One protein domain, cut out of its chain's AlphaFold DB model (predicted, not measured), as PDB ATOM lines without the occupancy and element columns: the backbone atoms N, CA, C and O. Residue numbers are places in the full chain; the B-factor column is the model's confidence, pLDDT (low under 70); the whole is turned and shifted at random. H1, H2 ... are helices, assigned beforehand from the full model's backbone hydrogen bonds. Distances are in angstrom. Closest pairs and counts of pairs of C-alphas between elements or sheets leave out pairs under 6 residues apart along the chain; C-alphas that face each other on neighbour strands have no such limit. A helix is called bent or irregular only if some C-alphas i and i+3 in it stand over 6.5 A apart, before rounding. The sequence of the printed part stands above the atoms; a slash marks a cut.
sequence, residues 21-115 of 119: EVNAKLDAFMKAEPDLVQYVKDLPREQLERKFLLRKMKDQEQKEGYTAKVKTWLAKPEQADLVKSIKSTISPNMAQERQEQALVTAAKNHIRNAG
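Overview. This is residues 21 to 115 of the 119 residues of an uncharacterized protein of Verrucomicrobia bacterium 61-8 (UniProt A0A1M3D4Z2). The long helix H3 is a shaft between two separate ends: H1 and H2 form an open corner beyond its first end, and H4 and H5 pack on each other at its last end, where H5 crosses it. The middle of the shaft is bare. The printed part has 95 residues with five named helices, H1 to H5 in chain order, and no named strand; the class is all helix. It is extended, with a radius of gyration of the C-alphas of 21.0 A and spans of 56 by 28 by 25 A.

Arrangement. H1, residues 21 to 32, is close to but not clearly touching H2, residues 34 to 42; their closest C-alphas, of Met 30 and Val 37, are 6.1 A apart, and their lines are about perpendicular at 81 degrees. H2 is close to but not clearly touching H3, residues 45 to 74, with the closest C-alphas, of Val 40 and Leu 48, 7.8 A apart. H3 and H4, residues 77 to 89, only just touch, and only at the corner, with 3 pairs of C-alphas within 8 A, the closest Leu 74 and Val 83 at 7.0 A. With residues 67 to 74 alone H3 touches residues 104 to 108 of H5, residues 96 to 113; the closest C-alphas, of Lys 71 and Val 104, are 6.8 A apart, and the lines are about perpendicular at 88 degrees. Residues 83 to 87 of H4 touch residues 103 to 107 of H5, closest at the C-alphas of Ile 86 and Leu 103, 6.3 A, at a steep tilt of 66 degrees, opposite ways. H1 and H2 are apart from H4 and H5. Every O i to N i+4 pair is within hydrogen-bond range in H1, H2, H3 and H5, but 6 of 9 in H4.

Along the chain. H1 begins at C-alpha 21, (96.277, 172.392, 87.416), and is 16.7 A long; H2 measures 12.4 A. H3 runs 43.7 A from C-alpha 45 at (97.693, 154.214, 67.889). H4, 19.8 A, is irregular: C-alphas 78 and 81 are 7.4 A apart. H5, 25.8 A, ends at C-alpha 113, (98.978, 154.900, 109.659).

Size, cuts and confidence. The C-alphas farthest apart, of Asp 35 and Pro 92, are 57.2 A apart. Residues 49 to 65 of H3 stand free, as do residues 21 to 28 of H1. The printed part has no cut and no long link. Its mean pLDDT is 93.0, and no printed residue is under 70.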
ATOM      1  N   GLU A  21      94.932 172.414  86.829       91.75
ATOM      2  CA  GLU A  21      96.277 172.392  87.416       91.75
ATOM      3  C   GLU A  21      97.116 171.240  86.863       91.75
ATOM      4  O   GLU A  21      98.306 171.393  86.583       91.75
ATOM      5  N   VAL A  22      96.494 170.069  86.694       90.94
ATOM      6  CA  VAL A  22      97.164 168.895  86.120       90.94
ATOM      7  C   VAL A  22      97.488 169.146  84.653       90.94
ATOM      8  O   VAL A  22      98.585 168.805  84.216       90.94
ATOM      9  N   ASN A  23      96.578 169.779  83.908       91.19
ATOM     10  CA  ASN A  23      96.821 170.101  82.507       91.19
ATOM     11  C   ASN A  23      97.962 171.108  82.350       91.19
ATOM     12  O   ASN A  23      98.865 170.865  81.563       91.19
ATOM     13  N   ALA A  24      97.994 172.168  83.162       94.38
ATOM     14  CA  ALA A  24      99.080 173.146  83.134       94.38
ATOM     15  C   ALA A  24     100.449 172.508  83.437       94.38
ATOM     16  O   ALA A  24     101.442 172.812  82.774       94.38
ATOM     17  N   LYS A  25     100.507 171.580  84.405       94.69
ATOM     18  CA  LYS A  25     101.725 170.801  84.693       94.69
ATOM     19  C   LYS A  25     102.120 169.903  83.521       94.69
ATOM     20  O   LYS A  25     103.304 169.801  83.212       94.69
ATOM     21  N   LEU A  26     101.146 169.267  82.871       93.56
ATOM     22  CA  LEU A  26     101.390 168.430  81.700       93.56
ATOM     23  C   LEU A  26     101.903 169.263  80.519       93.56
ATOM     24  O   LEU A  26     102.888 168.878  79.901       93.56
ATOM     25  N   ASP A  27     101.310 170.427  80.263       94.75
ATOM     26  CA  ASP A  27     101.739 171.350  79.211       94.75
ATOM     27  C   ASP A  27     103.169 171.853  79.459       94.75
ATOM     28  O   ASP A  27     103.976 171.924  78.532       94.75
ATOM     29  N   ALA A  28     103.511 172.170  80.712       96.31
ATOM     30  CA  ALA A  28     104.872 172.541  81.094       96.31
ATOM     31  C   ALA A  28     105.866 171.391  80.859       96.31
ATOM     32  O   ALA A  28     106.929 171.615  80.284       96.31
ATOM     33  N   PHE A  29     105.503 170.159  81.233       96.25
ATOM     34  CA  PHE A  29     106.319 168.966  80.984       96.25
ATOM     35  C   PHE A  29     106.512 168.702  79.482       96.25
ATOM     36  O   PHE A  29     107.626 168.457  79.035       96.25
ATOM     37  N   MET A  30     105.450 168.827  78.684       95.69
ATOM     38  CA  MET A  30     105.512 168.663  77.229       95.69
ATOM     39  C   MET A  30     106.408 169.708  76.552       95.69
ATOM     40  O   MET A  30     107.046 169.403  75.549       95.69
ATOM     41  N   LYS A  31     106.463 170.936  77.083       96.00
ATOM     42  CA  LYS A  31     107.389 171.973  76.605       96.00
ATOM     43  C   LYS A  31     108.837 171.695  77.005       96.00
ATOM     44  O   LYS A  31     109.732 172.027  76.238       96.00
ATOM     45  N   ALA A  32     109.054 171.131  78.193       97.25
ATOM     46  CA  ALA A  32     110.386 170.783  78.681       97.25
ATOM     47  C   ALA A  32     110.999 169.596  77.920       97.25
ATOM     48  O   ALA A  32     112.207 169.569  77.723       97.25
ATOM     49  N   GLU A  33     110.169 168.658  77.456       96.00
ATOM     50  CA  GLU A  33     110.595 167.413  76.800       96.00
ATOM     51  C   GLU A  33     110.022 167.293  75.370       96.00
ATOM     52  O   GLU A  33     109.183 166.422  75.095       96.00
ATOM     53  N   PRO A  34     110.430 168.166  74.427       95.19
ATOM     54  CA  PRO A  34     109.858 168.195  73.080       95.19
ATOM     55  C   PRO A  34     110.131 166.906  72.286       95.19
ATOM     56  O   PRO A  34     109.251 166.451  71.554       95.19
ATOM     57  N   ASP A  35     111.295 166.277  72.474       95.62
ATOM     58  CA  ASP A  35     111.668 165.033  71.785       95.62
ATOM     59  C   ASP A  35     110.766 163.867  72.201       95.62
ATOM     60  O   ASP A  35     110.304 163.086  71.368       95.62
ATOM     61  N   LEU A  36     110.438 163.783  73.496       92.81
ATOM     62  CA  LEU A  36     109.508 162.786  74.015       92.81
ATOM     63  C   LEU A  36     108.103 162.996  73.445       92.81
ATOM     64  O   LEU A  36     107.430 162.032  73.075       92.81
ATOM     65  N   VAL A  37     107.655 164.250  73.359       94.06
ATOM     66  CA  VAL A  37     106.360 164.590  72.760       94.06
ATOM     67  C   VAL A  37     106.322 164.178  71.295       94.06
ATOM     68  O   VAL A  37     105.316 163.619  70.855       94.06
ATOM     69  N   GLN A  38     107.396 164.430  70.548       93.50
ATOM     70  CA  GLN A  38     107.480 164.055  69.144       93.50
ATOM     71  C   GLN A  38     107.466 162.533  68.975       93.50
ATOM     72  O   GLN A  38     106.614 162.012  68.261       93.50
ATOM     73  N   TYR A  39     108.278 161.809  69.747       93.44
ATOM     74  CA  TYR A  39     108.261 160.346  69.772       93.44
ATOM     75  C   TYR A  39     106.861 159.780  70.052       93.44
ATOM     76  O   TYR A  39     106.407 158.868  69.364       93.44
ATOM     77  N   VAL A  40     106.135 160.330  71.032       91.94
ATOM     78  CA  VAL A  40     104.767 159.887  71.349       91.94
ATOM     79  C   VAL A  40     103.789 160.181  70.208       91.94
ATOM     80  O   VAL A  40     102.892 159.371  69.971       91.94
ATOM     81  N   LYS A  41     103.944 161.304  69.494       91.12
ATOM     82  CA  LYS A  41     103.118 161.646  68.322       91.12
ATOM     83  C   LYS A  41     103.373 160.723  67.131       91.12
ATOM     84  O   LYS A  41     102.431 160.435  66.398       91.12
ATOM     85  N   ASP A  42     104.608 160.256  66.970       94.56
ATOM     86  CA  ASP A  42     105.012 159.379  65.867       94.56
ATOM     87  C   ASP A  42     104.640 157.905  66.111       94.56
ATOM     88  O   ASP A  42     104.670 157.083  65.193       94.56
ATOM     89  N   LEU A  43     104.249 157.544  67.341       93.06
ATOM     90  CA  LEU A  43     103.820 156.186  67.662       93.06
ATOM     91  C   LEU A  43     102.464 155.835  67.018       93.06
ATOM     92  O   LEU A  43     101.489 156.581  67.153       93.06
ATOM     93  N   PRO A  44     102.331 154.630  66.425       95.12
ATOM     94  CA  PRO A  44     101.040 154.114  65.992       95.12
ATOM     95  C   PRO A  44     100.051 154.013  67.157       95.12
ATOM     96  O   PRO A  44     100.414 153.630  68.273       95.12
ATOM     97  N   ARG A  45      98.767 154.263  66.881       92.12
ATOM     98  CA  ARG A  45      97.693 154.214  67.889       92.12
ATOM     99  C   ARG A  45      97.671 152.900  68.680       92.12
ATOM    100  O   ARG A  45      97.551 152.929  69.899       92.12
ATOM    101  N   GLU A  46      97.857 151.769  68.005       93.25
ATOM    102  CA  GLU A  46      97.904 150.444  68.639       93.25
ATOM    103  C   GLU A  46      99.038 150.333  69.677       93.25
ATOM    104  O   GLU A  46      98.863 149.757  70.750       93.25
ATOM    105  N   GLN A  47     100.200 150.934  69.401       92.69
ATOM    106  CA  GLN A  47     101.329 150.945  70.335       92.69
ATOM    107  C   GLN A  47     101.046 151.829  71.554       92.69
ATOM    108  O   GLN A  47     101.407 151.460  72.673       92.69
ATOM    109  N   LEU A  48     100.366 152.964  71.367       93.56
ATOM    110  CA  LEU A  48      99.927 153.815  72.477       93.56
ATOM    111  C   LEU A  48      98.929 153.086  73.384       93.56
ATOM    112  O   LEU A  48      99.081 153.110  74.605       93.56
ATOM    113  N   GLU A  49      97.958 152.384  72.798       93.38
ATOM    114  CA  GLU A  49      96.974 151.585  73.534       93.38
ATOM    115  C   GLU A  49      97.650 150.466  74.334       93.38
ATOM    116  O   GLU A  49      97.407 150.334  75.535       93.38
ATOM    117  N   ARG A  50      98.581 149.721  73.722       95.31
ATOM    118  CA  ARG A  50      99.358 148.685  74.422       95.31
ATOM    119  C   ARG A  50     100.200 149.246  75.561       95.31
ATOM    120  O   ARG A  50     100.200 148.671  76.646       95.31
ATOM    121  N   LYS A  51     100.898 150.369  75.360       93.56
ATOM    122  CA  LYS A  51     101.689 151.016  76.427       93.56
ATOM    123  C   LYS A  51     100.800 151.495  77.575       93.56
ATOM    124  O   LYS A  51     101.169 151.336  78.739       93.56
ATOM    125  N   PHE A  52      99.627 152.045  77.265       92.88
ATOM    126  CA  PHE A  52      98.652 152.449  78.272       92.88
ATOM    127  C   PHE A  52      98.134 151.249  79.075       92.88
ATOM    128  O   PHE A  52      98.154 151.284  80.307       92.88
ATOM    129  N   LEU A  53      97.732 150.171  78.397       95.38
ATOM    130  CA  LEU A  53      97.267 148.944  79.045       95.38
ATOM    131  C   LEU A  53      98.372 148.275  79.868       95.38
ATOM    132  O   LEU A  53      98.110 147.861  80.992       95.38
ATOM    133  N   LEU A  54      99.616 148.256  79.382       95.31
ATOM    134  CA  LEU A  54     100.766 147.750  80.135       95.31
ATOM    135  C   LEU A  54     100.950 148.507  81.455       95.31
ATOM    136  O   LEU A  54     101.207 147.894  82.487       95.31
ATOM    137  N   ARG A  55     100.796 149.837  81.448       94.75
ATOM    138  CA  ARG A  55     100.833 150.627  82.685       94.75
ATOM    139  C   ARG A  55      99.713 150.212  83.640       94.75
ATOM    140  O   ARG A  55      99.978 150.032  84.822       94.75
ATOM    141  N   LYS A  56      98.490 150.017  83.139       94.31
ATOM    142  CA  LYS A  56      97.356 149.559  83.962       94.31
ATOM    143  C   LYS A  56      97.572 148.166  84.541       94.31
ATOM    144  O   LYS A  56      97.263 147.959  85.710       94.31
ATOM    145  N   MET A  57      98.145 147.261  83.756       94.19
ATOM    146  CA  MET A  57      98.522 145.923  84.200       94.19
ATOM    147  C   MET A  57      99.538 146.000  85.344       94.19
ATOM    148  O   MET A  57      99.288 145.449  86.408       94.19
ATOM    149  N   LYS A  58     100.612 146.786  85.194       93.88
ATOM    150  CA  LYS A  58     101.610 146.988  86.259       93.88
ATOM    151  C   LYS A  58     101.021 147.622  87.523       93.88
ATOM    152  O   LYS A  58     101.344 147.193  88.627       93.88
ATOM    153  N   ASP A  59     100.141 148.617  87.380       93.12
ATOM    154  CA  ASP A  59      99.437 149.227  88.519       93.12
ATOM    155  C   ASP A  59      98.594 148.179  89.274       93.12
ATOM    156  O   ASP A  59      98.470 148.230  90.500       93.12
ATOM    157  N   GLN A  60      97.990 147.234  88.547       92.19
ATOM    158  CA  GLN A  60      97.214 146.139  89.121       92.19
ATOM    159  C   GLN A  60      98.115 145.103  89.803       92.19
ATOM    160  O   GLN A  60      97.894 144.805  90.976       92.19
ATOM    161  N   GLU A  61      99.172 144.647  89.135       91.88
ATOM    162  CA  GLU A  61     100.174 143.734  89.699       91.88
ATOM    163  C   GLU A  61     100.781 144.296  90.990       91.88
ATOM    164  O   GLU A  61     100.923 143.582  91.981       91.88
ATOM    165  N   GLN A  62     101.078 145.599  91.036       89.31
ATOM    166  CA  GLN A  62     101.589 146.245  92.244       89.31
ATOM    167  C   GLN A  62     100.571 146.204  93.394       89.31
ATOM    168  O   GLN A  62     100.937 145.939  94.544       89.31
ATOM    169  N   LYS A  63      99.285 146.450  93.109       87.69
ATOM    170  CA  LYS A  63      98.210 146.375  94.114       87.69
ATOM    171  C   LYS A  63      98.006 144.953  94.622       87.69
ATOM    172  O   LYS A  63      97.811 144.760  95.827       87.69
ATOM    173  N   GLU A  64      98.030 143.975  93.729       89.94
ATOM    174  CA  GLU A  64      97.883 142.558  94.056       89.94
ATOM    175  C   GLU A  64      99.089 142.059  94.854       89.94
ATOM    176  O   GLU A  64      98.912 141.481  95.927       89.94
ATOM    177  N   GLY A  65     100.306 142.405  94.433       91.94
ATOM    178  CA  GLY A  65     101.541 142.100  95.151       91.94
ATOM    179  C   GLY A  65     101.558 142.697  96.557       91.94
ATOM    180  O   GLY A  65     101.836 141.995  97.528       91.94
ATOM    181  N   TYR A  66     101.174 143.969  96.717       91.44
ATOM    182  CA  TYR A  66     101.050 144.571  98.047       91.44
ATOM    183  C   TYR A  66      99.970 143.882  98.893       91.44
ATOM    184  O   TYR A  66     100.151 143.661 100.088       91.44
ATOM    185  N   THR A  67      98.853 143.490  98.279       92.00
ATOM    186  CA  THR A  67      97.801 142.721  98.957       92.00
ATOM    187  C   THR A  67      98.317 141.375  99.461       92.00
ATOM    188  O   THR A  67      98.038 141.016 100.604       92.00
ATOM    189  N   ALA A  68      99.096 140.659  98.648       93.12
ATOM    190  CA  ALA A  68      99.726 139.404  99.037       93.12
ATOM    191  C   ALA A  68     100.684 139.603 100.222       93.12
ATOM    192  O   ALA A  68     100.561 138.900 101.222       93.12
ATOM    193  N   LYS A  69     101.543 140.634 100.180       93.38
ATOM    194  CA  LYS A  69     102.443 140.984 101.295       93.38
ATOM    195  C   LYS A  69     101.694 141.235 102.602       93.38
ATOM    196  O   LYS A  69     102.103 140.740 103.649       93.38
ATOM    197  N   VAL A  70     100.578 141.964 102.548       93.88
ATOM    198  CA  VAL A  70      99.730 142.219 103.725       93.88
ATOM    199  C   VAL A  70      99.140 140.917 104.265       93.88
ATOM    200  O   VAL A  70      99.174 140.701 105.471       93.88
ATOM    201  N   LYS A  71      98.640 140.028 103.397       93.38
ATOM    202  CA  LYS A  71      98.118 138.718 103.823       93.38
ATOM    203  C   LYS A  71      99.197 137.879 104.515       93.38
ATOM    204  O   LYS A  71      98.944 137.350 105.592       93.38
ATOM    205  N   THR A  72     100.403 137.811 103.951       93.75
ATOM    206  CA  THR A  72     101.542 137.111 104.570       93.75
ATOM    207  C   THR A  72     101.937 137.737 105.907       93.75
ATOM    208  O   THR A  72     102.229 137.021 106.859       93.75
ATOM    209  N   TRP A  73     101.923 139.068 106.010       94.12
ATOM    210  CA  TRP A  73     102.211 139.772 107.259       94.12
ATOM    211  C   TRP A  73     101.163 139.488 108.344       94.12
ATOM    212  O   TRP A  73     101.539 139.209 109.478       94.12
ATOM    213  N   LEU A  74      99.872 139.467 107.994       92.94
ATOM    214  CA  LEU A  74      98.777 139.122 108.911       92.94
ATOM    215  C   LEU A  74      98.799 137.662 109.376       92.94
ATOM    216  O   LEU A  74      98.269 137.360 110.440       92.94
ATOM    217  N   ALA A  75      99.385 136.754 108.591       92.31
ATOM    218  CA  ALA A  75      99.523 135.348 108.965       92.31
ATOM    219  C   ALA A  75     100.571 135.120 110.071       92.31
ATOM    220  O   ALA A  75     100.627 134.031 110.644       92.31
ATOM    221  N   LYS A  76     101.405 136.122 110.385       92.94
ATOM    222  CA  LYS A  76     102.386 136.031 111.472       92.94
ATOM    223  C   LYS A  76     101.676 135.994 112.834       92.94
ATOM    224  O   LYS A  76     100.746 136.774 113.048       92.94
ATOM    225  N   PRO A  77     102.148 135.176 113.792       90.88
ATOM    226  CA  PRO A  77     101.516 135.055 115.109       90.88
ATOM    227  C   PRO A  77     101.511 136.375 115.894       90.88
ATOM    228  O   PRO A  77     100.563 136.647 116.620       90.88
ATOM    229  N   GLU A  78     102.507 137.236 115.679       91.88
ATOM    230  CA  GLU A  78     102.596 138.580 116.272       91.88
ATOM    231  C   GLU A  78     101.401 139.480 115.925       91.88
ATOM    232  O   GLU A  78     101.077 140.399 116.669       91.88
ATOM    233  N   GLN A  79     100.735 139.227 114.793       92.25
ATOM    234  CA  GLN A  79      99.591 140.015 114.337       92.25
ATOM    235  C   GLN A  79      98.251 139.409 114.770       92.25
ATOM    236  O   GLN A  79      97.200 139.947 114.422       92.25
ATOM    237  N   ALA A  80      98.251 138.307 115.530       91.25
ATOM    238  CA  ALA A  80      97.028 137.603 115.911       91.25
ATOM    239  C   ALA A  80      96.060 138.492 116.705       91.25
ATOM    240  O   ALA A  80      94.850 138.443 116.469       91.25
ATOM    241  N   ASP A  81      96.578 139.338 117.597       92.38
ATOM    242  CA  ASP A  81      95.756 140.254 118.390       92.38
ATOM    243  C   ASP A  81      95.139 141.358 117.524       92.38
ATOM    244  O   ASP A  81      93.943 141.637 117.636       92.38
ATOM    245  N   LEU A  82      95.904 141.902 116.572       92.44
ATOM    246  CA  LEU A  82      95.401 142.856 115.581       92.44
ATOM    247  C   LEU A  82      94.336 142.222 114.675       92.44
ATOM    248  O   LEU A  82      93.299 142.824 114.402       92.44
ATOM    249  N   VAL A  83      94.550 140.985 114.215       93.81
ATOM    250  CA  VAL A  83      93.568 140.260 113.396       93.81
ATOM    251  C   VAL A  83      92.261 140.073 114.164       93.81
ATOM    252  O   VAL A  83      91.190 140.291 113.597       93.81
ATOM    253  N   LYS A  84      92.325 139.697 115.448       93.69
ATOM    254  CA  LYS A  84      91.135 139.567 116.302       93.69
ATOM    255  C   LYS A  84      90.419 140.906 116.474       93.69
ATOM    256  O   LYS A  84      89.198 140.946 116.324       93.69
ATOM    257  N   SER A  85      91.156 141.991 116.730       93.00
ATOM    258  CA  SER A  85      90.562 143.320 116.926       93.00
ATOM    259  C   SER A  85      89.897 143.853 115.657       93.00
ATOM    260  O   SER A  85      88.851 144.486 115.723       93.00
ATOM    261  N   ILE A  86      90.473 143.592 114.482       92.62
ATOM    262  CA  ILE A  86      89.862 143.990 113.213       92.62
ATOM    263  C   ILE A  86      88.622 143.130 112.943       92.62
ATOM    264  O   ILE A  86      87.579 143.663 112.570       92.62
ATOM    265  N   LYS A  87      88.689 141.813 113.171       91.94
ATOM    266  CA  LYS A  87      87.552 140.908 112.935       91.94
ATOM    267  C   LYS A  87      86.335 141.233 113.800       91.94
ATOM    268  O   LYS A  87      85.226 141.095 113.302       91.94
ATOM    269  N   SER A  88      86.511 141.707 115.035       92.44
ATOM    270  CA  SER A  88      85.378 142.105 115.887       92.44
ATOM    271  C   SER A  88      84.627 143.338 115.371       92.44
ATOM    272  O   SER A  88      83.454 143.513 115.686       92.44
ATOM    273  N   THR A  89      85.273 144.174 114.550       90.88
ATOM    274  CA  THR A  89      84.632 145.329 113.894       90.88
ATOM    275  C   THR A  89      83.941 144.976 112.574       90.88
ATOM    276  O   THR A  89      83.163 145.772 112.050       90.88
ATOM    277  N   ILE A  90      84.217 143.793 112.017       91.75
ATOM    278  CA  ILE A  90      83.640 143.334 110.754       91.75
ATOM    279  C   ILE A  90      82.302 142.650 111.041       91.75
ATOM    280  O   ILE A  90      82.195 141.800 111.920       91.75
ATOM    281  N   SER A  91      81.270 143.006 110.272       89.44
ATOM    282  CA  SER A  91      79.940 142.417 110.438       89.44
ATOM    283  C   SER A  91      79.953 140.909 110.138       89.44
ATOM    284  O   SER A  91      80.374 140.522 109.042       89.44
ATOM    285  N   PRO A  92      79.423 140.060 111.041       87.69
ATOM    286  CA  PRO A  92      79.355 138.614 110.826       87.69
ATOM    287  C   PRO A  92      78.366 138.222 109.717       87.69
ATOM    288  O   PRO A  92      78.495 137.151 109.134       87.69
ATOM    289  N   ASN A  93      77.418 139.100 109.374       91.19
ATOM    290  CA  ASN A  93      76.400 138.846 108.345       91.19
ATOM    291  C   ASN A  93      76.917 139.060 106.910       91.19
ATOM    292  O   ASN A  93      76.172 138.926 105.940       91.19
ATOM    293  N   MET A  94      78.179 139.454 106.756       90.56
ATOM    294  CA  MET A  94      78.809 139.692 105.462       90.56
ATOM    295  C   MET A  94      79.311 138.374 104.844       90.56
ATOM    296  O   MET A  94      79.777 137.499 105.562       90.56
ATOM    297  N   ALA A  95      79.280 138.240 103.513       93.38
ATOM    298  CA  ALA A  95      79.877 137.091 102.822       93.38
ATOM    299  C   ALA A  95      81.375 136.934 103.155       93.38
ATOM    300  O   ALA A  95      82.088 137.936 103.249       93.38
ATOM    301  N   GLN A  96      81.859 135.693 103.273       88.06
ATOM    302  CA  GLN A  96      83.223 135.385 103.726       88.06
ATOM    303  C   GLN A  96      84.306 136.097 102.901       88.06
ATOM    304  O   GLN A  96      85.210 136.707 103.465       88.06
ATOM    305  N   GLU A  97      84.164 136.128 101.575       89.62
ATOM    306  CA  GLU A  97      85.101 136.838 100.696       89.62
ATOM    307  C   GLU A  97      85.187 138.338 101.028       89.62
ATOM    308  O   GLU A  97      86.270 138.923 101.093       89.62
ATOM    309  N   ARG A  98      84.045 138.974 101.308       91.00
ATOM    310  CA  ARG A  98      84.008 140.389 101.689       91.00
ATOM    311  C   ARG A  98      84.583 140.616 103.089       91.00
ATOM    312  O   ARG A  98      85.239 141.633 103.298       91.00
ATOM    313  N   GLN A  99      84.398 139.679 104.022       90.19
ATOM    314  CA  GLN A  99      85.026 139.749 105.346       90.19
ATOM    315  C   GLN A  99      86.558 139.698 105.238       90.19
ATOM    316  O   GLN A  99      87.254 140.496 105.866       90.19
ATOM    317  N   GLU A 100      87.095 138.815 104.394       90.56
ATOM    318  CA  GLU A 100      88.536 138.730 104.131       90.56
ATOM    319  C   GLU A 100      89.079 140.010 103.482       90.56
ATOM    320  O   GLU A 100      90.124 140.529 103.888       90.56
ATOM    321  N   GLN A 101      88.356 140.569 102.508       91.75
ATOM    322  CA  GLN A 101      88.722 141.843 101.887       91.75
ATOM    323  C   GLN A 101      88.679 143.008 102.888       91.75
ATOM    324  O   GLN A 101      89.568 143.869 102.867       91.75
ATOM    325  N   ALA A 102      87.689 143.037 103.783       93.38
ATOM    326  CA  ALA A 102      87.574 144.046 104.831       93.38
ATOM    327  C   ALA A 102      88.745 143.960 105.822       93.38
ATOM    328  O   ALA A 102      89.358 144.986 106.125       93.38
ATOM    329  N   LEU A 103      89.131 142.747 106.236       94.88
ATOM    330  CA  LEU A 103      90.296 142.504 107.092       94.88
ATOM    331  C   LEU A 103      91.582 143.038 106.450       94.88
ATOM    332  O   LEU A 103      92.323 143.799 107.069       94.88
ATOM    333  N   VAL A 104      91.823 142.690 105.184       94.88
ATOM    334  CA  VAL A 104      92.995 143.162 104.434       94.88
ATOM    335  C   VAL A 104      92.988 144.684 104.290       94.88
ATOM    336  O   VAL A 104      94.035 145.319 104.400       94.88
ATOM    337  N   THR A 105      91.829 145.291 104.042       94.94
ATOM    338  CA  THR A 105      91.707 146.747 103.874       94.94
ATOM    339  C   THR A 105      91.980 147.489 105.181       94.94
ATOM    340  O   THR A 105      92.749 148.451 105.195       94.94
ATOM    341  N   ALA A 106      91.418 147.016 106.292       95.00
ATOM    342  CA  ALA A 106      91.691 147.561 107.617       95.00
ATOM    343  C   ALA A 106      93.173 147.409 107.996       95.00
ATOM    344  O   ALA A 106      93.793 148.370 108.450       95.00
ATOM    345  N   ALA A 107      93.779 146.254 107.705       94.62
ATOM    346  CA  ALA A 107      95.205 146.028 107.918       94.62
ATOM    347  C   ALA A 107      96.082 146.973 107.085       94.62
ATOM    348  O   ALA A 107      97.014 147.572 107.617       94.62
ATOM    349  N   LYS A 108      95.764 147.180 105.798       94.88
ATOM    350  CA  LYS A 108      96.463 148.153 104.938       94.88
ATOM    351  C   LYS A 108      96.437 149.561 105.533       94.88
ATOM    352  O   LYS A 108      97.459 150.245 105.514       94.88
ATOM    353  N   ASN A 109      95.290 149.982 106.061       94.38
ATOM    354  CA  ASN A 109      95.147 151.285 106.705       94.38
ATOM    355  C   ASN A 109      95.974 151.371 107.989       94.38
ATOM    356  O   ASN A 109      96.655 152.372 108.193       94.38
ATOM    357  N   HIS A 110      95.966 150.321 108.812       93.75
ATOM    358  CA  HIS A 110      96.791 150.253 110.014       93.75
ATOM    359  C   HIS A 110      98.285 150.354 109.679       93.75
ATOM    360  O   HIS A 110      98.957 151.236 110.198       93.75
ATOM    361  N   ILE A 111      98.779 149.533 108.746       94.12
ATOM    362  CA  ILE A 111     100.173 149.547 108.273       94.12
ATOM    363  C   ILE A 111     100.576 150.948 107.805       94.12
ATOM    364  O   ILE A 111     101.622 151.457 108.208       94.12
ATOM    365  N   ARG A 112      99.728 151.596 106.994       93.62
ATOM    366  CA  ARG A 112      99.973 152.956 106.501       93.62
ATOM    367  C   ARG A 112     100.035 153.973 107.641       93.62
ATOM    368  O   ARG A 112     100.948 154.789 107.662       93.62
ATOM    369  N   ASN A 113      99.077 153.933 108.564       93.94
ATOM    370  CA  ASN A 113      98.978 154.900 109.659       93.94
ATOM    371  C   ASN A 113     100.084 154.701 110.710       93.94
ATOM    372  O   ASN A 113     100.543 155.671 111.298       93.94
ATOM    373  N   ALA A 114     100.530 153.460 110.913       92.44
ATOM    374  CA  ALA A 114     101.626 153.103 111.811       92.44
ATOM    375  C   ALA A 114     103.018 153.259 111.166       92.44
ATOM    376  O   ALA A 114     104.028 153.065 111.837       92.44
ATOM    377  N   GLY A 115     103.100 153.578 109.868       91.56
ATOM    378  CA  GLY A 115     104.370 153.734 109.151       91.56
ATOM    379  C   GLY A 115     105.150 152.428 108.946       91.56
ATOM    380  O   GLY A 115     106.361 152.462 108.721       91.56
TER     381      GLY A 115